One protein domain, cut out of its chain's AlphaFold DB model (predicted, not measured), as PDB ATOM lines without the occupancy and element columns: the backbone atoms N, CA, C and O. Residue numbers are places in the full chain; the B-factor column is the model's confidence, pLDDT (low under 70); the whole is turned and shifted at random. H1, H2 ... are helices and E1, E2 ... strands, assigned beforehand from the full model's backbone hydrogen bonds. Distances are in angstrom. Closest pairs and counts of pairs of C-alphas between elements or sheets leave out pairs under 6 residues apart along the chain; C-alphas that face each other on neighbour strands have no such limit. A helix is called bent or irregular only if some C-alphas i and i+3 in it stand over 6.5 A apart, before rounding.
ATOM      1  N   GLU A 985     -28.502   2.882  18.446       85.81
ATOM      2  CA  GLU A 985     -27.951   1.820  17.600       85.81
ATOM      3  C   GLU A 985     -26.694   1.206  18.231       85.81
ATOM      4  O   GLU A 985     -26.599  -0.016  18.347       85.81
ATOM      5  N   PHE A 986     -25.766   2.035  18.718       89.56
ATOM      6  CA  PHE A 986     -24.558   1.559  19.391       89.56
ATOM      7  C   PHE A 986     -24.889   0.764  20.664       89.56
ATOM      8  O   PHE A 986     -24.381  -0.340  20.851       89.56
ATOM      9  N   LYS A 987     -25.799   1.274  21.509       87.44
ATOM     10  CA  LYS A 987     -26.224   0.584  22.744       87.44
ATOM     11  C   LYS A 987     -26.876  -0.772  22.454       87.44
ATOM     12  O   LYS A 987     -26.664  -1.716  23.207       87.44
ATOM     13  N   SER A 988     -27.626  -0.883  21.352       84.88
ATOM     14  CA  SER A 988     -28.244  -2.148  20.930       84.88
ATOM     15  C   SER A 988     -27.227  -3.188  20.443       84.88
ATOM     16  O   SER A 988     -27.389  -4.369  20.732       84.88
ATOM     17  N   LYS A 989     -26.159  -2.752  19.758       84.62
ATOM     18  CA  LYS A 989     -25.071  -3.619  19.274       84.62
ATOM     19  C   LYS A 989     -24.125  -4.078  20.390       84.62
ATOM     20  O   LYS A 989     -23.570  -5.168  20.300       84.62
ATOM     21  N   PHE A 990     -23.948  -3.264  21.432       86.44
ATOM     22  CA  PHE A 990     -23.005  -3.502  22.530       86.44
ATOM     23  C   PHE A 990     -23.720  -3.432  23.895       86.44
ATOM     24  O   PHE A 990     -23.622  -2.438  24.621       86.44
ATOM     25  N   ASN A 991     -24.475  -4.483  24.233       75.44
ATOM     26  CA  ASN A 991     -25.412  -4.533  25.368       75.44
ATOM     27  C   ASN A 991     -24.953  -5.392  26.571       75.44
ATOM     28  O   ASN A 991     -25.351  -5.103  27.695       75.44
ATOM     29  N   GLU A 992     -24.144  -6.434  26.356       66.75
ATOM     30  CA  GLU A 992     -23.846  -7.471  27.369       66.75
ATOM     31  C   GLU A 992     -22.656  -7.172  28.289       66.75
ATOM     32  O   GLU A 992     -22.657  -7.564  29.453       66.75
ATOM     33  N   ASN A 993     -21.623  -6.515  27.766       74.19
ATOM     34  CA  ASN A 993     -20.423  -6.148  28.509       74.19
ATOM     35  C   ASN A 993     -20.004  -4.746  28.069       74.19
ATOM     36  O   ASN A 993     -20.391  -4.299  26.993       74.19
ATOM     37  N   LYS A 994     -19.279  -4.015  28.907       87.88
ATOM     38  CA  LYS A 994     -18.795  -2.668  28.574       87.88
ATOM     39  C   LYS A 994     -17.313  -2.656  28.203       87.88
ATOM     40  O   LYS A 994     -16.853  -1.682  27.619       87.88
ATOM     41  N   ILE A 995     -16.609  -3.753  28.485       92.25
ATOM     42  CA  ILE A 995     -15.226  -4.011  28.077       92.25
ATOM     43  C   ILE A 995     -15.239  -4.996  26.910       92.25
ATOM     44  O   ILE A 995     -15.904  -6.033  26.980       92.25
ATOM     45  N   PHE A 996     -14.496  -4.674  25.857       91.75
ATOM     46  CA  PHE A 996     -14.395  -5.471  24.642       91.75
ATOM     47  C   PHE A 996     -12.944  -5.569  24.184       91.75
ATOM     48  O   PHE A 996     -12.261  -4.557  24.054       91.75
ATOM     49  N   ALA A 997     -12.495  -6.777  23.869       91.75
ATOM     50  CA  ALA A 997     -11.247  -7.019  23.161       91.75
ATOM     51  C   ALA A 997     -11.568  -7.552  21.765       91.75
ATOM     52  O   ALA A 997     -12.340  -8.497  21.619       91.75
ATOM     53  N   VAL A 998     -11.015  -6.936  20.727       90.62
ATOM     54  CA  VAL A 998     -11.295  -7.311  19.340       90.62
ATOM     55  C   VAL A 998      -9.991  -7.679  18.657       90.62
ATOM     56  O   VAL A 998      -9.086  -6.852  18.523       90.62
ATOM     57  N   SER A 999      -9.912  -8.931  18.214       88.62
ATOM     58  CA  SER A 999      -8.743  -9.437  17.508       88.62
ATOM     59  C   SER A 999      -8.793  -9.051  16.035       88.62
ATOM     60  O   SER A 999      -9.654  -9.526  15.299       88.62
ATOM     61  N   LEU A1000      -7.880  -8.177  15.610       88.56
ATOM     62  CA  LEU A1000      -7.864  -7.596  14.266       88.56
ATOM     63  C   LEU A1000      -6.449  -7.488  13.717       88.56
ATOM     64  O   LEU A1000      -5.521  -7.091  14.429       88.56
ATOM     65  N   GLU A1001      -6.318  -7.747  12.419       87.06
ATOM     66  CA  GLU A1001      -5.091  -7.452  11.683       87.06
ATOM     67  C   GLU A1001      -4.773  -5.945  11.736       87.06
ATOM     68  O   GLU A1001      -5.699  -5.123  11.704       87.06
ATOM     69  N   PRO A1002      -3.486  -5.542  11.775       86.69
ATOM     70  CA  PRO A1002      -3.092  -4.136  11.915       86.69
ATOM     71  C   PRO A1002      -3.724  -3.191  10.881       86.69
ATOM     72  O   PRO A1002      -4.047  -2.047  11.194       86.69
ATOM     73  N   SER A1003      -3.957  -3.673   9.656       87.06
ATOM     74  CA  SER A1003      -4.569  -2.898   8.569       87.06
ATOM     75  C   SER A1003      -6.056  -2.576   8.784       87.06
ATOM     76  O   SER A1003      -6.565  -1.631   8.181       87.06
ATOM     77  N   GLU A1004      -6.758  -3.324   9.642       88.38
ATOM     78  CA  GLU A1004      -8.201  -3.176   9.880       88.38
ATOM     79  C   GLU A1004      -8.521  -2.362  11.148       88.38
ATOM     80  O   GLU A1004      -9.606  -1.782  11.249       88.38
ATOM     81  N   GLN A1005      -7.583  -2.257  12.099       90.81
ATOM     82  CA  GLN A1005      -7.817  -1.639  13.413       90.81
ATOM     83  C   GLN A1005      -8.282  -0.176  13.332       90.81
ATOM     84  O   GLN A1005      -9.256   0.194  13.986       90.81
ATOM     85  N   LEU A1006      -7.649   0.648  12.488       92.88
ATOM     86  CA  LEU A1006      -8.031   2.058  12.328       92.88
ATOM     87  C   LEU A1006      -9.445   2.214  11.747       92.88
ATOM     88  O   LEU A1006     -10.193   3.104  12.153       92.88
ATOM     89  N   LEU A1007      -9.829   1.347  10.805       91.69
ATOM     90  CA  LEU A1007     -11.166   1.380  10.208       91.69
ATOM     91  C   LEU A1007     -12.234   1.015  11.237       91.69
ATOM     92  O   LEU A1007     -13.245   1.708  11.326       91.69
ATOM     93  N   VAL A1008     -11.994  -0.023  12.038       91.69
ATOM     94  CA  VAL A1008     -12.899  -0.420  13.124       91.69
ATOM     95  C   VAL A1008     -13.007   0.680  14.172       91.69
ATOM     96  O   VAL A1008     -14.114   1.025  14.576       91.69
ATOM     97  N   LEU A1009     -11.885   1.280  14.576       93.94
ATOM     98  CA  LEU A1009     -11.886   2.400  15.510       93.94
ATOM     99  C   LEU A1009     -12.804   3.522  15.014       93.94
ATOM    100  O   LEU A1009     -13.697   3.958  15.737       93.94
ATOM    101  N   LEU A1010     -12.640   3.958  13.763       93.62
ATOM    102  CA  LEU A1010     -13.479   5.010  13.187       93.62
ATOM    103  C   LEU A1010     -14.950   4.593  13.066       93.62
ATOM    104  O   LEU A1010     -15.834   5.429  13.251       93.62
ATOM    105  N   GLU A1011     -15.232   3.318  12.795       91.38
ATOM    106  CA  GLU A1011     -16.598   2.795  12.781       91.38
ATOM    107  C   GLU A1011     -17.263   2.873  14.158       91.38
ATOM    108  O   GLU A1011     -18.420   3.289  14.247       91.38
ATOM    109  N   LEU A1012     -16.543   2.541  15.234       91.62
ATOM    110  CA  LEU A1012     -17.068   2.637  16.598       91.62
ATOM    111  C   LEU A1012     -17.506   4.073  16.917       91.62
ATOM    112  O   LEU A1012     -18.615   4.280  17.408       91.62
ATOM    113  N   PHE A1013     -16.688   5.070  16.571       93.00
ATOM    114  CA  PHE A1013     -17.021   6.485  16.778       93.00
ATOM    115  C   PHE A1013     -18.122   6.994  15.837       93.00
ATOM    116  O   PHE A1013     -18.976   7.786  16.253       93.00
ATOM    117  N   TYR A1014     -18.159   6.505  14.593       91.00
ATOM    118  CA  TYR A1014     -19.254   6.766  13.659       91.00
ATOM    119  C   TYR A1014     -20.595   6.275  14.218       91.00
ATOM    120  O   TYR A1014     -21.565   7.033  14.232       91.00
ATOM    121  N   LEU A1015     -20.640   5.038  14.722       89.00
ATOM    122  CA  LEU A1015     -21.838   4.446  15.314       89.00
ATOM    123  C   LEU A1015     -22.213   5.118  16.638       89.00
ATOM    124  O   LEU A1015     -23.397   5.337  16.887       89.00
ATOM    125  N   ALA A1016     -21.236   5.452  17.485       89.56
ATOM    126  CA  ALA A1016     -21.486   6.016  18.808       89.56
ATOM    127  C   ALA A1016     -21.969   7.471  18.753       89.56
ATOM    128  O   ALA A1016     -23.009   7.780  19.333       89.56
ATOM    129  N   TYR A1017     -21.243   8.354  18.059       89.81
ATOM    130  CA  TYR A1017     -21.443   9.809  18.157       89.81
ATOM    131  C   TYR A1017     -21.629  10.524  16.821       89.81
ATOM    132  O   TYR A1017     -21.921  11.722  16.818       89.81
ATOM    133  N   GLN A1018     -21.382   9.844  15.696       88.25
ATOM    134  CA  GLN A1018     -21.225  10.480  14.386       88.25
ATOM    135  C   GLN A1018     -20.231  11.656  14.416       88.25
ATOM    136  O   GLN A1018     -20.425  12.664  13.740       88.25
ATOM    137  N   CYS A1019     -19.144  11.548  15.189       86.00
ATOM    138  CA  CYS A1019     -18.018  12.478  15.114       86.00
ATOM    139  C   CYS A1019     -16.662  11.785  15.197       86.00
ATOM    140  O   CYS A1019     -16.578  10.636  15.620       86.00
ATOM    141  N   LEU A1020     -15.611  12.500  14.798       87.81
ATOM    142  CA  LEU A1020     -14.239  12.019  14.928       87.81
ATOM    143  C   LEU A1020     -13.844  11.850  16.410       87.81
ATOM    144  O   LEU A1020     -14.317  12.630  17.249       87.81
ATOM    145  N   PRO A1021     -12.992  10.855  16.724       90.31
ATOM    146  CA  PRO A1021     -12.469  10.654  18.072       90.31
ATOM    147  C   PRO A1021     -11.629  11.847  18.535       90.31
ATOM    148  O   PRO A1021     -10.972  12.506  17.728       90.31
ATOM    149  N   GLN A1022     -11.637  12.097  19.843       85.56
ATOM    150  CA  GLN A1022     -10.732  13.038  20.505       85.56
ATOM    151  C   GLN A1022      -9.528  12.306  21.117       85.56
ATOM    152  O   GLN A1022      -9.576  11.092  21.341       85.56
ATOM    153  N   TYR A1023      -8.454  13.046  21.405       84.69
ATOM    154  CA  TYR A1023      -7.192  12.509  21.932       84.69
ATOM    155  C   TYR A1023      -7.377  11.725  23.243       84.69
ATOM    156  O   TYR A1023      -6.736  10.715  23.494       84.69
ATOM    157  N   GLU A1024      -8.308  12.146  24.084       87.56
ATOM    158  CA  GLU A1024      -8.517  11.585  25.417       87.56
ATOM    159  C   GLU A1024      -9.324  10.286  25.374       87.56
ATOM    160  O   GLU A1024      -9.307   9.515  26.337       87.56
ATOM    161  N   GLN A1025     -10.005  10.046  24.249       92.06
ATOM    162  CA  GLN A1025     -10.835   8.875  23.987       92.06
ATOM    163  C   GLN A1025     -10.049   7.741  23.323       92.06
ATOM    164  O   GLN A1025     -10.505   6.600  23.347       92.06
ATOM    165  N   VAL A1026      -8.888   8.024  22.723       95.88
ATOM    166  CA  VAL A1026      -8.119   7.038  21.957       95.88
ATOM    167  C   VAL A1026      -6.651   7.046  22.358       95.88
ATOM    168  O   VAL A1026      -6.001   8.081  22.276       95.88
ATOM    169  N   LEU A1027      -6.111   5.876  22.707       96.31
ATOM    170  CA  LEU A1027      -4.669   5.666  22.850       96.31
ATOM    171  C   LEU A1027      -4.175   4.754  21.726       96.31
ATOM    172  O   LEU A1027      -4.642   3.626  21.585       96.31
ATOM    173  N   ILE A1028      -3.235   5.252  20.924       96.12
ATOM    174  CA  ILE A1028      -2.560   4.470  19.885       96.12
ATOM    175  C   ILE A1028      -1.210   4.040  20.446       96.12
ATOM    176  O   ILE A1028      -0.340   4.880  20.671       96.12
ATOM    177  N   CYS A1029      -1.054   2.744  20.692       94.69
ATOM    178  CA  CYS A1029       0.161   2.209  21.282       94.69
ATOM    179  C   CYS A1029       1.278   2.072  20.245       94.69
ATOM    180  O   CYS A1029       1.060   1.701  19.090       94.69
ATOM    181  N   SER A1030       2.495   2.350  20.697       93.62
ATOM    182  CA  SER A1030       3.746   2.171  19.969       93.62
ATOM    183  C   SER A1030       4.858   1.803  20.956       93.62
ATOM    184  O   SER A1030       4.636   1.786  22.169       93.62
ATOM    185  N   LYS A1031       6.074   1.562  20.454       88.56
ATOM    186  CA  LYS A1031       7.244   1.313  21.311       88.56
ATOM    187  C   LYS A1031       7.638   2.525  22.164       88.56
ATOM    188  O   LYS A1031       8.261   2.335  23.201       88.56
ATOM    189  N   ASP A1032       7.249   3.729  21.741       91.50
ATOM    190  CA  ASP A1032       7.557   4.992  22.419       91.50
ATOM    191  C   ASP A1032       6.457   5.420  23.407       91.50
ATOM    192  O   ASP A1032       6.562   6.473  24.038       91.50
ATOM    193  N   THR A1033       5.385   4.631  23.544       94.00
ATOM    194  CA  THR A1033       4.315   4.908  24.508       94.00
ATOM    195  C   THR A1033       4.865   4.859  25.932       94.00
ATOM    196  O   THR A1033       5.546   3.914  26.313       94.00
ATOM    197  N   SER A1034       4.552   5.867  26.740       93.06
ATOM    198  CA  SER A1034       5.037   5.972  28.120       93.06
ATOM    199  C   SER A1034       4.096   5.314  29.136       93.06
ATOM    200  O   SER A1034       2.884   5.225  28.920       93.06
ATOM    201  N   GLU A1035       4.635   4.913  30.295       92.25
ATOM    202  CA  GLU A1035       3.825   4.410  31.418       92.25
ATOM    203  C   GLU A1035       2.718   5.392  31.811       92.25
ATOM    204  O   GLU A1035       1.582   4.989  32.049       92.25
ATOM    205  N   GLU A1036       3.017   6.693  31.826       91.75
ATOM    206  CA  GLU A1036       2.049   7.717  32.222       91.75
ATOM    207  C   GLU A1036       0.891   7.849  31.218       91.75
ATOM    208  O   GLU A1036      -0.251   8.034  31.629       91.75
ATOM    209  N   GLU A1037       1.122   7.698  29.910       93.31
ATOM    210  CA  GLU A1037       0.034   7.722  28.919       93.31
ATOM    211  C   GLU A1037      -0.934   6.551  29.105       93.31
ATOM    212  O   GLU A1037      -2.153   6.750  29.087       93.31
ATOM    213  N   ILE A1038      -0.400   5.349  29.349       95.06
ATOM    214  CA  ILE A1038      -1.193   4.147  29.645       95.06
ATOM    215  C   ILE A1038      -1.954   4.341  30.957       95.06
ATOM    216  O   ILE A1038      -3.166   4.121  31.017       95.06
ATOM    217  N   ASN A1039      -1.255   4.799  31.997       92.56
ATOM    218  CA  ASN A1039      -1.807   5.032  33.324       92.56
ATOM    219  C   ASN A1039      -3.012   5.975  33.256       92.56
ATOM    220  O   ASN A1039      -4.116   5.625  33.680       92.56
ATOM    221  N   VAL A1040      -2.828   7.150  32.659       93.25
ATOM    222  CA  VAL A1040      -3.855   8.186  32.556       93.25
ATOM    223  C   VAL A1040      -5.029   7.709  31.688       93.25
ATOM    224  O   VAL A1040      -6.189   7.897  32.063       93.25
ATOM    225  N   PHE A1041      -4.759   7.058  30.553       95.81
ATOM    226  CA  PHE A1041      -5.805   6.538  29.673       95.81
ATOM    227  C   PHE A1041      -6.673   5.475  30.363       95.81
ATOM    228  O   PHE A1041      -7.901   5.575  30.320       95.81
ATOM    229  N   LEU A1042      -6.067   4.498  31.048       95.19
ATOM    230  CA  LEU A1042      -6.810   3.453  31.762       95.19
ATOM    231  C   LEU A1042      -7.647   4.031  32.910       95.19
ATOM    232  O   LEU A1042      -8.798   3.628  33.079       95.19
ATOM    233  N   HIS A1043      -7.131   5.026  33.642       93.50
ATOM    234  CA  HIS A1043      -7.919   5.734  34.656       93.50
ATOM    235  C   HIS A1043      -9.135   6.446  34.037       93.50
ATOM    236  O   HIS A1043     -10.237   6.340  34.577       93.50
ATOM    237  N   ARG A1044      -8.988   7.120  32.883       92.69
ATOM    238  CA  ARG A1044     -10.136   7.729  32.178       92.69
ATOM    239  C   ARG A1044     -11.150   6.696  31.716       92.69
ATOM    240  O   ARG A1044     -12.351   6.946  31.826       92.69
ATOM    241  N   ALA A1045     -10.663   5.585  31.174       93.94
ATOM    242  CA  ALA A1045     -11.505   4.556  30.601       93.94
ATOM    243  C   ALA A1045     -12.320   3.841  31.676       93.94
ATOM    244  O   ALA A1045     -13.533   3.746  31.538       93.94
ATOM    245  N   ILE A1046     -11.678   3.393  32.755       93.88
ATOM    246  CA  ILE A1046     -12.284   2.506  33.755       93.88
ATOM    247  C   ILE A1046     -13.087   3.288  34.799       93.88
ATOM    248  O   ILE A1046     -14.175   2.860  35.177       93.88
ATOM    249  N   LEU A1047     -12.598   4.455  35.236       92.12
ATOM    250  CA  LEU A1047     -13.225   5.239  36.311       92.12
ATOM    251  C   LEU A1047     -14.281   6.239  35.817       92.12
ATOM    252  O   LEU A1047     -14.812   7.030  36.598       92.12
ATOM    253  N   SER A1048     -14.590   6.245  34.517       89.25
ATOM    254  CA  SER A1048     -15.631   7.112  33.966       89.25
ATOM    255  C   SER A1048     -16.996   6.761  34.549       89.25
ATOM    256  O   SER A1048     -17.459   5.632  34.432       89.25
ATOM    257  N   GLN A1049     -17.685   7.764  35.091       84.50
ATOM    258  CA  GLN A1049     -19.044   7.618  35.627       84.50
ATOM    259  C   GLN A1049     -20.139   7.808  34.562       84.50
ATOM    260  O   GLN A1049     -21.309   7.545  34.826       84.50
ATOM    261  N   SER A1050     -19.780   8.262  33.355       86.00
ATOM    262  CA  SER A1050     -20.738   8.487  32.269       86.00
ATOM    263  C   SER A1050     -20.905   7.236  31.395       86.00
ATOM    264  O   SER A1050     -19.908   6.762  30.836       86.00
ATOM    265  N   PRO A1051     -22.143   6.740  31.193       85.25
ATOM    266  CA  PRO A1051     -22.424   5.634  30.280       85.25
ATOM    267  C   PRO A1051     -22.369   6.037  28.801       85.25
ATOM    268  O   PRO A1051     -22.478   5.180  27.923       85.25
ATOM    269  N   ASP A1052     -22.219   7.335  28.531       87.38
ATOM    270  CA  ASP A1052     -22.107   7.903  27.194       87.38
ATOM    271  C   ASP A1052     -20.648   8.177  26.798       87.38
ATOM    272  O   ASP A1052     -20.407   8.879  25.822       87.38
ATOM    273  N   HIS A1053     -19.661   7.638  27.522       90.62
ATOM    274  CA  HIS A1053     -18.247   7.705  27.138       90.62
ATOM    275  C   HIS A1053     -17.771   6.412  26.464       90.62
ATOM    276  O   HIS A1053     -18.121   5.312  26.893       90.62
ATOM    277  N   LEU A1054     -16.940   6.566  25.435       93.81
ATOM    278  CA  LEU A1054     -16.294   5.502  24.671       93.81
ATOM    279  C   LEU A1054     -14.784   5.746  24.646       93.81
ATOM    280  O   LEU A1054     -14.345   6.839  24.286       93.81
ATOM    281  N   PHE A1055     -14.020   4.711  24.988       96.25
ATOM    282  CA  PHE A1055     -12.562   4.695  24.995       96.25
ATOM    283  C   PHE A1055     -12.034   3.531  24.163       96.25
ATOM    284  O   PHE A1055     -12.549   2.415  24.265       96.25
ATOM    285  N   VAL A1056     -11.003   3.775  23.355       96.94
ATOM    286  CA  VAL A1056     -10.401   2.761  22.481       96.94
ATOM    287  C   VAL A1056      -8.881   2.771  22.622       96.94
ATOM    288  O   VAL A1056      -8.252   3.805  22.422       96.94
ATOM    289  N   ILE A1057      -8.284   1.624  22.940       96.31
ATOM    290  CA  ILE A1057      -6.839   1.407  22.846       96.31
ATOM    291  C   ILE A1057      -6.538   0.589  21.588       96.31
ATOM    292  O   ILE A1057      -7.125  -0.472  21.371       96.31
ATOM    293  N   MET A1058      -5.672   1.111  20.724       95.12
ATOM    294  CA  MET A1058      -5.327   0.521  19.431       95.12
ATOM    295  C   MET A1058      -3.878   0.044  19.430       95.12
ATOM    296  O   MET A1058      -3.013   0.708  19.998       95.12
ATOM    297  N   SER A1059      -3.615  -1.076  18.755       92.12
ATOM    298  CA  SER A1059      -2.277  -1.658  18.591       92.12
ATOM    299  C   SER A1059      -1.597  -1.974  19.924       92.12
ATOM    300  O   SER A1059      -0.404  -1.749  20.101       92.12
ATOM    301  N   ALA A1060      -2.368  -2.494  20.883       87.50
ATOM    302  CA  ALA A1060      -1.892  -2.794  22.237       87.50
ATOM    303  C   ALA A1060      -0.705  -3.785  22.275       87.50
ATOM    304  O   ALA A1060       0.033  -3.835  23.254       87.50
ATOM    305  N   ASP A1061      -0.497  -4.533  21.191       87.62
ATOM    306  CA  ASP A1061       0.636  -5.424  20.940       87.62
ATOM    307  C   ASP A1061       1.965  -4.717  20.629       87.62
ATOM    308  O   ASP A1061       3.006  -5.364  20.617       87.62
ATOM    309  N   GLN A1062       1.946  -3.411  20.354       92.19
ATOM    310  CA  GLN A1062       3.150  -2.627  20.054       92.19
ATOM    311  C   GLN A1062       3.853  -2.093  21.309       92.19
ATOM    312  O   GLN A1062       4.923  -1.491  21.197       92.19
ATOM    313  N   LEU A1063       3.267  -2.301  22.492       92.69
ATOM    314  CA  LEU A1063       3.910  -1.997  23.767       92.69
ATOM    315  C   LEU A1063       5.126  -2.908  23.981       92.69
ATOM    316  O   LEU A1063       5.123  -4.077  23.591       92.69
ATOM    317  N   THR A1064       6.161  -2.396  24.648       92.81
ATOM    318  CA  THR A1064       7.247  -3.255  25.135       92.81
ATOM    319  C   THR A1064       6.710  -4.243  26.173       92.81
ATOM    320  O   THR A1064       5.628  -4.054  26.737       92.81
ATOM    321  N   TYR A1065       7.462  -5.313  26.439       92.19
ATOM    322  CA  TYR A1065       7.045  -6.311  27.422       92.19
ATOM    323  C   TYR A1065       6.800  -5.683  28.805       92.19
ATOM    324  O   TYR A1065       5.740  -5.905  29.387       92.19
ATOM    325  N   ASP A1066       7.710  -4.826  29.274       92.56
ATOM    326  CA  ASP A1066       7.603  -4.167  30.583       92.56
ATOM    327  C   ASP A1066       6.376  -3.248  30.670       92.56
ATOM    328  O   ASP A1066       5.610  -3.309  31.632       92.56
ATOM    329  N   LEU A1067       6.109  -2.471  29.614       94.69
ATOM    330  CA  LEU A1067       4.912  -1.627  29.533       94.69
ATOM    331  C   LEU A1067       3.622  -2.451  29.465       94.69
ATOM    332  O   LEU A1067       2.589  -2.034  29.985       94.69
ATOM    333  N   SER A1068       3.672  -3.629  28.841       94.38
ATOM    334  CA  SER A1068       2.549  -4.566  28.806       94.38
ATOM    335  C   SER A1068       2.258  -5.145  30.196       94.38
ATOM    336  O   SER A1068       1.099  -5.194  30.606       94.38
ATOM    337  N   VAL A1069       3.293  -5.506  30.961       95.06
ATOM    338  CA  VAL A1069       3.154  -5.928  32.366       95.06
ATOM    339  C   VAL A1069       2.569  -4.794  33.213       95.06
ATOM    340  O   VAL A1069       1.612  -5.005  33.960       95.06
ATOM    341  N   PHE A1070       3.085  -3.572  33.065       94.62
ATOM    342  CA  PHE A1070       2.559  -2.401  33.768       94.62
ATOM    343  C   PHE A1070       1.073  -2.159  33.450       94.62
ATOM    344  O   PHE A1070       0.257  -1.971  34.358       94.62
ATOM    345  N   ALA A1071       0.696  -2.205  32.170       95.25
ATOM    346  CA  ALA A1071      -0.679  -2.002  31.726       95.25
ATOM    347  C   ALA A1071      -1.634  -3.080  32.271       95.25
ATOM    348  O   ALA A1071      -2.743  -2.752  32.698       95.25
ATOM    349  N   GLU A1072      -1.208  -4.346  32.310       95.25
ATOM    350  CA  GLU A1072      -1.963  -5.450  32.921       95.25
ATOM    351  C   GLU A1072      -2.197  -5.215  34.417       95.25
ATOM    352  O   GLU A1072      -3.332  -5.322  34.902       95.25
ATOM    353  N   GLN A1073      -1.138  -4.869  35.154       94.69
ATOM    354  CA  GLN A1073      -1.224  -4.604  36.588       94.69
ATOM    355  C   GLN A1073      -2.159  -3.425  36.870       94.69
ATOM    356  O   GLN A1073      -3.031  -3.516  37.738       94.69
ATOM    357  N   LYS A1074      -2.044  -2.330  36.105       93.75
ATOM    358  CA  LYS A1074      -2.928  -1.163  36.244       93.75
ATOM    359  C   LYS A1074      -4.376  -1.474  35.889       93.75
ATOM    360  O   LYS A1074      -5.263  -1.073  36.643       93.75
ATOM    361  N   LEU A1075      -4.631  -2.206  34.805       94.06
ATOM    362  CA  LEU A1075      -5.975  -2.653  34.436       94.06
ATOM    363  C   LEU A1075      -6.604  -3.473  35.570       94.06
ATOM    364  O   LEU A1075      -7.722  -3.182  35.984       94.06
ATOM    365  N   SER A1076      -5.863  -4.438  36.117       93.12
ATOM    366  CA  SER A1076      -6.329  -5.302  37.208       93.12
ATOM    367  C   SER A1076      -6.648  -4.507  38.479       93.12
ATOM    368  O   SER A1076      -7.722  -4.666  39.058       93.12
ATOM    369  N   LEU A1077      -5.754  -3.597  38.885       91.62
ATOM    370  CA  LEU A1077      -5.962  -2.724  40.045       91.62
ATOM    371  C   LEU A1077      -7.201  -1.833  39.887       91.62
ATOM    372  O   LEU A1077      -7.985  -1.689  40.825       91.62
ATOM    373  N   LEU A1078      -7.396  -1.244  38.706       92.12
ATOM    374  CA  LEU A1078      -8.530  -0.361  38.444       92.12
ATOM    375  C   LEU A1078      -9.847  -1.131  38.344       92.12
ATOM    376  O   LEU A1078     -10.838  -0.682  38.914       92.12
ATOM    377  N   LEU A1079      -9.869  -2.301  37.701       91.19
ATOM    378  CA  LEU A1079     -11.064  -3.147  37.655       91.19
ATOM    379  C   LEU A1079     -11.478  -3.616  39.051       91.19
ATOM    380  O   LEU A1079     -12.665  -3.570  39.365       91.19
ATOM    381  N   ASN A1080     -10.521  -3.976  39.909       90.56
ATOM    382  CA  ASN A1080     -10.804  -4.313  41.305       90.56
ATOM    383  C   ASN A1080     -11.415  -3.128  42.069       90.56
ATOM    384  O   ASN A1080     -12.304  -3.329  42.886       90.56
ATOM    385  N   SER A1081     -10.997  -1.891  41.776       87.31
ATOM    386  CA  SER A1081     -11.558  -0.695  42.428       87.31
ATOM    387  C   SER A1081     -13.009  -0.373  42.035       87.31
ATOM    388  O   SER A1081     -13.665   0.403  42.725       87.31
ATOM    389  N   VAL A1082     -13.516  -0.965  40.947       87.38
ATOM    390  CA  VAL A1082     -14.894  -0.788  40.448       87.38
ATOM    391  C   VAL A1082     -15.684  -2.104  40.414       87.38
ATOM    392  O   VAL A1082     -16.661  -2.224  39.672       87.38
ATOM    393  N   ASP A1083     -15.246  -3.119  41.167       84.19
ATOM    394  CA  ASP A1083     -15.847  -4.462  41.211       84.19
ATOM    395  C   ASP A1083     -16.054  -5.098  39.817       84.19
ATOM    396  O   ASP A1083     -17.035  -5.802  39.553       84.19
ATOM    397  N   GLY A1084     -15.151  -4.801  38.879       79.25
ATOM    398  CA  GLY A1084     -15.188  -5.273  37.493       79.25
ATOM    399  C   GLY A1084     -16.289  -4.656  36.619       79.25
ATOM    400  O   GLY A1084     -16.463  -5.090  35.479       79.25
ATOM    401  N   ARG A1085     -17.041  -3.658  37.108       83.56
ATOM    402  CA  ARG A1085     -18.174  -3.044  36.393       83.56
ATOM    403  C   ARG A1085     -17.895  -1.586  36.036       83.56
ATOM    404  O   ARG A1085     -18.052  -0.690  36.861       83.56
ATOM    405  N   ILE A1086     -17.564  -1.339  34.771       90.19
ATOM    406  CA  ILE A1086     -17.385   0.019  34.236       90.19
ATOM    407  C   ILE A1086     -18.696   0.578  33.660       90.19
ATOM    408  O   ILE A1086     -19.535  -0.177  33.163       90.19
ATOM    409  N   GLN A1087     -18.884   1.901  33.713       89.12
ATOM    410  CA  GLN A1087     -20.063   2.567  33.130       89.12
ATOM    411  C   GLN A1087     -19.854   2.928  31.652       89.12
ATOM    412  O   GLN A1087     -20.763   2.775  30.831       89.12
ATOM    413  N   SER A1088     -18.654   3.392  31.317       92.25
ATOM    414  CA  SER A1088     -18.186   3.718  29.964       92.25
ATOM    415  C   SER A1088     -17.944   2.471  29.119       92.25
ATOM    416  O   SER A1088     -17.784   1.373  29.634       92.25
ATOM    417  N   TYR A1089     -17.872   2.645  27.805       93.75
ATOM    418  CA  TYR A1089     -17.426   1.612  26.878       93.75
ATOM    419  C   TYR A1089     -15.903   1.649  26.714       93.75
ATOM    420  O   TYR A1089     -15.351   2.707  26.419       93.75
ATOM    421  N   PHE A1090     -15.237   0.502  26.843       95.00
ATOM    422  CA  PHE A1090     -13.798   0.345  26.639       95.00
ATOM    423  C   PHE A1090     -13.513  -0.754  25.609       95.00
ATOM    424  O   PHE A1090     -13.930  -1.897  25.787       95.00
ATOM    425  N   PHE A1091     -12.804  -0.407  24.535       94.44
ATOM    426  CA  PHE A1091     -12.407  -1.325  23.467       94.44
ATOM    427  C   PHE A1091     -10.886  -1.427  23.373       94.44
ATOM    428  O   PHE A1091     -10.200  -0.409  23.345       94.44
ATOM    429  N   ALA A1092     -10.371  -2.644  23.242       94.31
ATOM    430  CA  ALA A1092      -8.972  -2.919  22.954       94.31
ATOM    431  C   ALA A1092      -8.830  -3.650  21.618       94.31
ATOM    432  O   ALA A1092      -9.462  -4.684  21.408       94.31
ATOM    433  N   LEU A1093      -8.010  -3.107  20.720       93.62
ATOM    434  CA  LEU A1093      -7.780  -3.641  19.378       93.62
ATOM    435  C   LEU A1093      -6.330  -4.128  19.270       93.62
ATOM    436  O   LEU A1093      -5.400  -3.348  19.485       93.62
ATOM    437  N   PHE A1094      -6.136  -5.406  18.945       92.00
ATOM    438  CA  PHE A1094      -4.809  -6.014  18.775       92.00
ATOM    439  C   PHE A1094      -4.876  -7.280  17.897       92.00
ATOM    440  O   PHE A1094      -5.944  -7.879  17.784       92.00
ATOM    441  N   PRO A1095      -3.775  -7.735  17.274       89.44
ATOM    442  CA  PRO A1095      -3.751  -8.975  16.497       89.44
ATOM    443  C   PRO A1095      -3.868 -10.225  17.377       89.44
ATOM    444  O   PRO A1095      -3.308 -10.283  18.472       89.44
ATOM    445  N   LEU A1096      -4.525 -11.275  16.866       83.81
ATOM    446  CA  LEU A1096      -4.719 -12.537  17.600       83.81
ATOM    447  C   LEU A1096      -3.388 -13.204  17.994       83.81
ATOM    448  O   LEU A1096      -3.268 -13.777  19.074       83.81
ATOM    449  N   GLN A1097      -2.371 -13.107  17.133       80.31
ATOM    450  CA  GLN A1097      -1.053 -13.716  17.353       80.31
ATOM    451  C   GLN A1097      -0.342 -13.137  18.586       80.31
ATOM    452  O   GLN A1097       0.356 -13.857  19.301       80.31
ATOM    453  N   SER A1098      -0.579 -11.858  18.878       74.06
ATOM    454  CA  SER A1098       0.080 -11.119  19.956       74.06
ATOM    455  C   SER A1098      -0.512 -11.407  21.341       74.06
ATOM    456  O   SER A1098       0.105 -11.087  22.356       74.06
ATOM    457  N   GLN A1099      -1.675 -12.061  21.414       77.81
ATOM    458  CA  GLN A1099      -2.372 -12.363  22.669       77.81
ATOM    459  C   GLN A1099      -1.541 -13.224  23.632       77.81
ATOM    460  O   GLN A1099      -1.618 -13.030  24.837       77.81
ATOM    461  N   LYS A1100      -0.734 -14.162  23.119       76.19
ATOM    462  CA  LYS A1100       0.091 -15.059  23.952       76.19
ATOM    463  C   LYS A1100       1.445 -14.465  24.341       76.19
ATOM    464  O   LYS A1100       2.087 -14.980  25.250       76.19
ATOM    465  N   GLN A1101       1.892 -13.435  23.628       82.69
ATOM    466  CA  GLN A1101       3.222 -12.852  23.792       82.69
ATOM    467  C   GLN A1101       3.223 -11.676  24.777       82.69
ATOM    468  O   GLN A1101       4.210 -11.477  25.481       82.69
ATOM    469  N   TYR A1102       2.122 -10.924  24.842       88.50
ATOM    470  CA  TYR A1102       2.032  -9.686  25.615       88.50
ATOM    471  C   TYR A1102       1.020  -9.815  26.766       88.50
ATOM    472  O   TYR A1102      -0.167 -10.041  26.499       88.50
ATOM    473  N   PRO A1103       1.451  -9.655  28.034       92.06
ATOM    474  CA  PRO A1103       0.596  -9.855  29.208       92.06
ATOM    475  C   PRO A1103      -0.694  -9.018  29.218       92.06
ATOM    476  O   PRO A1103      -1.766  -9.551  29.492       92.06
ATOM    477  N   PHE A1104      -0.646  -7.750  28.796       94.00
ATOM    478  CA  PHE A1104      -1.841  -6.899  28.703       94.00
ATOM    479  C   PHE A1104      -2.898  -7.441  27.727       94.00
ATOM    480  O   PHE A1104      -4.088  -7.469  28.039       94.00
ATOM    481  N   CYS A1105      -2.473  -7.920  26.554       91.56
ATOM    482  CA  CYS A1105      -3.372  -8.519  25.565       91.56
ATOM    483  C   CYS A1105      -3.961  -9.841  26.077       91.56
ATOM    484  O   CYS A1105      -5.131 -10.140  25.827       91.56
ATOM    485  N   ASN A1106      -3.173 -10.615  26.827       90.50
ATOM    486  CA  ASN A1106      -3.637 -11.840  27.472       90.50
ATOM    487  C   ASN A1106      -4.691 -11.558  28.557       90.50
ATOM    488  O   ASN A1106      -5.725 -12.224  28.597       90.50
ATOM    489  N   ALA A1107      -4.478 -10.536  29.390       90.50
ATOM    490  CA  ALA A1107      -5.418 -10.121  30.433       90.50
ATOM    491  C   ALA A1107      -6.784  -9.687  29.871       90.50
ATOM    492  O   ALA A1107      -7.811  -9.800  30.539       90.50
ATOM    493  N   LEU A1108      -6.811  -9.235  28.615       90.69
ATOM    494  CA  LEU A1108      -8.020  -8.840  27.897       90.69
ATOM    495  C   LEU A1108      -8.738 -10.010  27.195       90.69
ATOM    496  O   LEU A1108      -9.856  -9.830  26.710       90.69
ATOM    497  N   SER A1109      -8.149 -11.212  27.179       87.25
ATOM    498  CA  SER A1109      -8.738 -12.418  26.576       87.25
ATOM    499  C   SER A1109     -10.155 -12.772  27.056       87.25
ATOM    500  O   SER A1109     -10.961 -13.164  26.210       87.25
ATOM    501  N   PRO A1110     -10.547 -12.579  28.337       88.19
ATOM    502  CA  PRO A1110     -11.906 -12.898  28.782       88.19
ATOM    503  C   PRO A1110     -12.973 -11.980  28.171       88.19
ATOM    504  O   PRO A1110     -14.158 -12.303  28.189       88.19
ATOM    505  N   PHE A1111     -12.560 -10.828  27.634       89.00
ATOM    506  CA  PHE A1111     -13.434  -9.822  27.032       89.00
ATOM    507  C   PHE A1111     -13.472  -9.911  25.501       89.00
ATOM    508  O   PHE A1111     -13.998  -9.008  24.844       89.00
ATOM    509  N   GLN A1112     -12.900 -10.970  24.921       87.69
ATOM    510  CA  GLN A1112     -12.767 -11.120  23.480       87.69
ATOM    511  C   GLN A1112     -14.129 -11.295  22.794       87.69
ATOM    512  O   GLN A1112     -14.933 -12.144  23.183       87.69
ATOM    513  N   LYS A1113     -14.389 -10.488  21.759       83.38
ATOM    514  CA  LYS A1113     -15.567 -10.602  20.891       83.38
ATOM    515  C   LYS A1113     -15.188 -10.452  19.421       83.38
ATOM    516  O   LYS A1113     -14.422  -9.560  19.056       83.38
ATOM    517  N   ASP A1114     -15.813 -11.268  18.581       77.81
ATOM    518  CA  ASP A1114     -15.708 -11.151  17.129       77.81
ATOM    519  C   ASP A1114     -16.643 -10.054  16.602       77.81
ATOM    520  O   ASP A1114     -17.799  -9.933  17.021       77.81
ATOM    521  N   LEU A1115     -16.161  -9.249  15.652       73.44
ATOM    522  CA  LEU A1115     -17.010  -8.281  14.957       73.44
ATOM    523  C   LEU A1115     -17.936  -9.004  13.978       73.44
ATOM    524  O   LEU A1115     -17.492  -9.681  13.055       73.44
ATOM    525  N   THR A1116     -19.241  -8.798  14.138       64.94
ATOM    526  CA  THR A1116     -20.282  -9.429  13.309       64.94
ATOM    527  C   THR A1116     -20.360  -8.870  11.887       64.94
ATOM    528  O   THR A1116     -20.884  -9.529  10.994       64.94
ATOM    529  N   THR A1117     -19.843  -7.660  11.652       64.75
ATOM    530  CA  THR A1117     -19.819  -7.008  10.335       64.75
ATOM    531  C   THR A1117     -18.514  -6.245  10.148       64.75
ATOM    532  O   THR A1117     -18.085  -5.534  11.052       64.75
ATOM    533  N   LYS A1118     -17.873  -6.401   8.981       69.88
ATOM    534  CA  LYS A1118     -16.673  -5.630   8.632       69.88
ATOM    535  C   LYS A1118     -17.056  -4.215   8.160       69.88
ATOM    536  O   LYS A1118     -17.960  -4.100   7.323       69.88
ATOM    537  N   PRO A1119     -16.349  -3.160   8.609       76.88
ATOM    538  CA  PRO A1119     -16.617  -1.788   8.189       76.88
ATOM    539  C   PRO A1119     -16.482  -1.589   6.680       76.88
ATOM    540  O   PRO A1119     -15.493  -1.980   6.059       76.88
ATOM    541  N   SER A1120     -17.433  -0.874   6.073       84.25
ATOM    542  CA  SER A1120     -17.289  -0.411   4.689       84.25
ATOM    543  C   SER A1120     -16.302   0.757   4.625       84.25
ATOM    544  O   SER A1120     -16.643   1.893   4.967       84.25
ATOM    545  N   GLN A1121     -15.094   0.502   4.115       87.25
ATOM    546  CA  GLN A1121     -14.050   1.522   3.951       87.25
ATOM    547  C   GLN A1121     -14.554   2.753   3.177       87.25
ATOM    548  O   GLN A1121     -14.316   3.887   3.587       87.25
ATOM    549  N   LYS A1122     -15.327   2.549   2.099       88.06
ATOM    550  CA  LYS A1122     -15.921   3.648   1.315       88.06
ATOM    551  C   LYS A1122     -16.863   4.519   2.154       88.06
ATOM    552  O   LYS A1122     -16.850   5.740   2.018       88.06
ATOM    553  N   LYS A1123     -17.670   3.906   3.027       88.31
ATOM    554  CA  LYS A1123     -18.614   4.619   3.900       88.31
ATOM    555  C   LYS A1123     -17.877   5.486   4.921       88.31
ATOM    556  O   LYS A1123     -18.223   6.655   5.071       88.31
ATOM    557  N   ILE A1124     -16.848   4.935   5.566       89.25
ATOM    558  CA  ILE A1124     -16.045   5.655   6.566       89.25
ATOM    559  C   ILE A1124     -15.277   6.804   5.918       89.25
ATOM    560  O   ILE A1124     -15.334   7.918   6.424       89.25
ATOM    561  N   ILE A1125     -14.633   6.581   4.766       86.12
ATOM    562  CA  ILE A1125     -13.931   7.643   4.027       86.12
ATOM    563  C   ILE A1125     -14.886   8.792   3.688       86.12
ATOM    564  O   ILE A1125     -14.559   9.955   3.916       86.12
ATOM    565  N   ASN A1126     -16.085   8.479   3.186       85.00
ATOM    566  CA  ASN A1126     -17.082   9.498   2.866       85.00
ATOM    567  C   ASN A1126     -17.550  10.271   4.105       85.00
ATOM    568  O   ASN A1126     -17.748  11.478   4.013       85.00
ATOM    569  N   TRP A1127     -17.707   9.601   5.249       87.62
ATOM    570  CA  TRP A1127     -18.065  10.240   6.516       87.62
ATOM    571  C   TRP A1127     -16.936  11.135   7.051       87.62
ATOM    572  O   TRP A1127     -17.181  12.301   7.342       87.62
ATOM    573  N   VAL A1128     -15.686  10.658   7.086       86.38
ATOM    574  CA  VAL A1128     -14.521  11.467   7.500       86.38
ATOM    575  C   VAL A1128     -14.363  12.696   6.600       86.38
ATOM    576  O   VAL A1128     -14.118  13.802   7.086       86.38
ATOM    577  N   ALA A1129     -14.570  12.536   5.289       80.75
ATOM    578  CA  ALA A1129     -14.484  13.632   4.331       80.75
ATOM    579  C   ALA A1129     -15.470  14.780   4.624       80.75
ATOM    580  O   ALA A1129     -15.191  15.910   4.227       80.75
ATOM    581  N   GLN A1130     -16.582  14.535   5.329       79.81
ATOM    582  CA  GLN A1130     -17.534  15.585   5.720       79.81
ATOM    583  C   GLN A1130     -16.960  16.537   6.776       79.81
ATOM    584  O   GLN A1130     -17.255  17.725   6.729       79.81
ATOM    585  N   PHE A1131     -16.102  16.061   7.685       76.56
ATOM    586  CA  PHE A1131     -15.449  16.920   8.689       76.56
ATOM    587  C   PHE A1131     -14.286  17.720   8.108       76.56
ATOM    588  O   PHE A1131     -13.924  18.769   8.636       76.56
ATOM    589  N   MET A1132     -13.705  17.220   7.018       71.31
ATOM    590  CA  MET A1132     -12.595  17.875   6.336       71.31
ATOM    591  C   MET A1132     -13.084  18.931   5.339       71.31
ATOM    592  O   MET A1132     -12.436  19.957   5.169       71.31
ATOM    593  N   ARG A1133     -14.241  18.727   4.694       62.03
ATOM    594  CA  ARG A1133     -14.808  19.668   3.718       62.03
ATOM    595  C   ARG A1133     -15.600  20.775   4.418       62.03
ATOM    596  O   ARG A1133     -16.688  20.529   4.922       62.03
TER     597      ARG A1133
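What this domain is: This is residues 985 to 1133 of the 1177 residues of an uncharacterized protein of Macrostomum lignano (UniProt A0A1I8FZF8). A parallel four-stranded sheet forms the middle of this domain, with H2 packed over one face and H3 over the other, in three layers. H4 packs on H3 and H6, off the sheet, while at the opposite end of the longest axis H7 packs across H2, and little H1 sits by the end of H2. The 149 printed residues hold seven named helices and four named strands, in the order H1 E1 H2 E2 H3 E3 H4 E4 H5 H6 H7; the sheet's order is E1 E4 E3 E2, and the class is mixed. The whole is compact, with a radius of gyration of the C-alphas of 14.8 A and spans of 41 by 30 by 27 A.

Where its parts are: Find C-alpha 985 at (-27.951, 1.820, 17.600), where H1, residues 985 to 989, begins. Next come E1, residues 995 to 999, and H2, residues 1002 to 1017, 23.9 A long and irregular, with C-alphas 1003 and 1006 7.1 A apart. Read on to E2, residues 1026 to 1028; H3, residues 1035 to 1046, 16.4 A; and E3, residues 1054 to 1058. H4, residues 1065 to 1081, runs 24.6 A from C-alpha 1065 at (7.045, -6.311, 27.422). E4, residues 1089 to 1094, spans 16.8 A. H5, residues 1096 to 1100, is only just irregular, with C-alphas 1097 and 1100 6.8 A apart. After H6, residues 1103 to 1107, H7, residues 1121 to 1132, runs 16.6 A to C-alpha 1132 at (-12.595, 17.875, 6.336).

How they stand to each other: Look first at the sheet, where these backbone atoms of neighbour strands are within hydrogen-bond range: N 996 and O 1090 across E1 and E4, 2.8 A; N 1055 and O 1089 across E4 and E3, 2.8 A; and N 1058 and O 1027 across E3 and E2, 2.9 A. E2, H3, E3 and E3, H4, E4 are strand-helix-strand units, parallel neighbours with a helix between, and E1, H2, E2 is a split one, with E4 and E3 between its strands; the three crossovers are right-handed. H2 and H3 run along the strands on opposite faces, at heights over the sheet of 9.1 A and 9.8 A. H3 touches H4, closest at C-alphas 1035 and 1067, 6.4 A, at a shallow tilt of 30 degrees, the same way. H7 touches H2 with residues 1121 to 1124 alone, closest at C-alphas 1124 and 1011, 6.9 A, at a steep tilt of 59 degrees. In H1, H3, H4 and H6 every O i to N i+4 pair is within hydrogen-bond range; H2 has 10 of 12, H7 6 of 8, and H5 0 of 1, with 1 of 2 O i to N i+3 pairs.

The domain as a whole: The C-alphas of Asn 1080 and Arg 1133, the two farthest apart, are 44.8 A apart. The printed part has no cut, and its one long link is H6 to H7, residues 1108 to 1120. Residues 992, 1116 to 1118 and 1133 have pLDDT under 70 in this model.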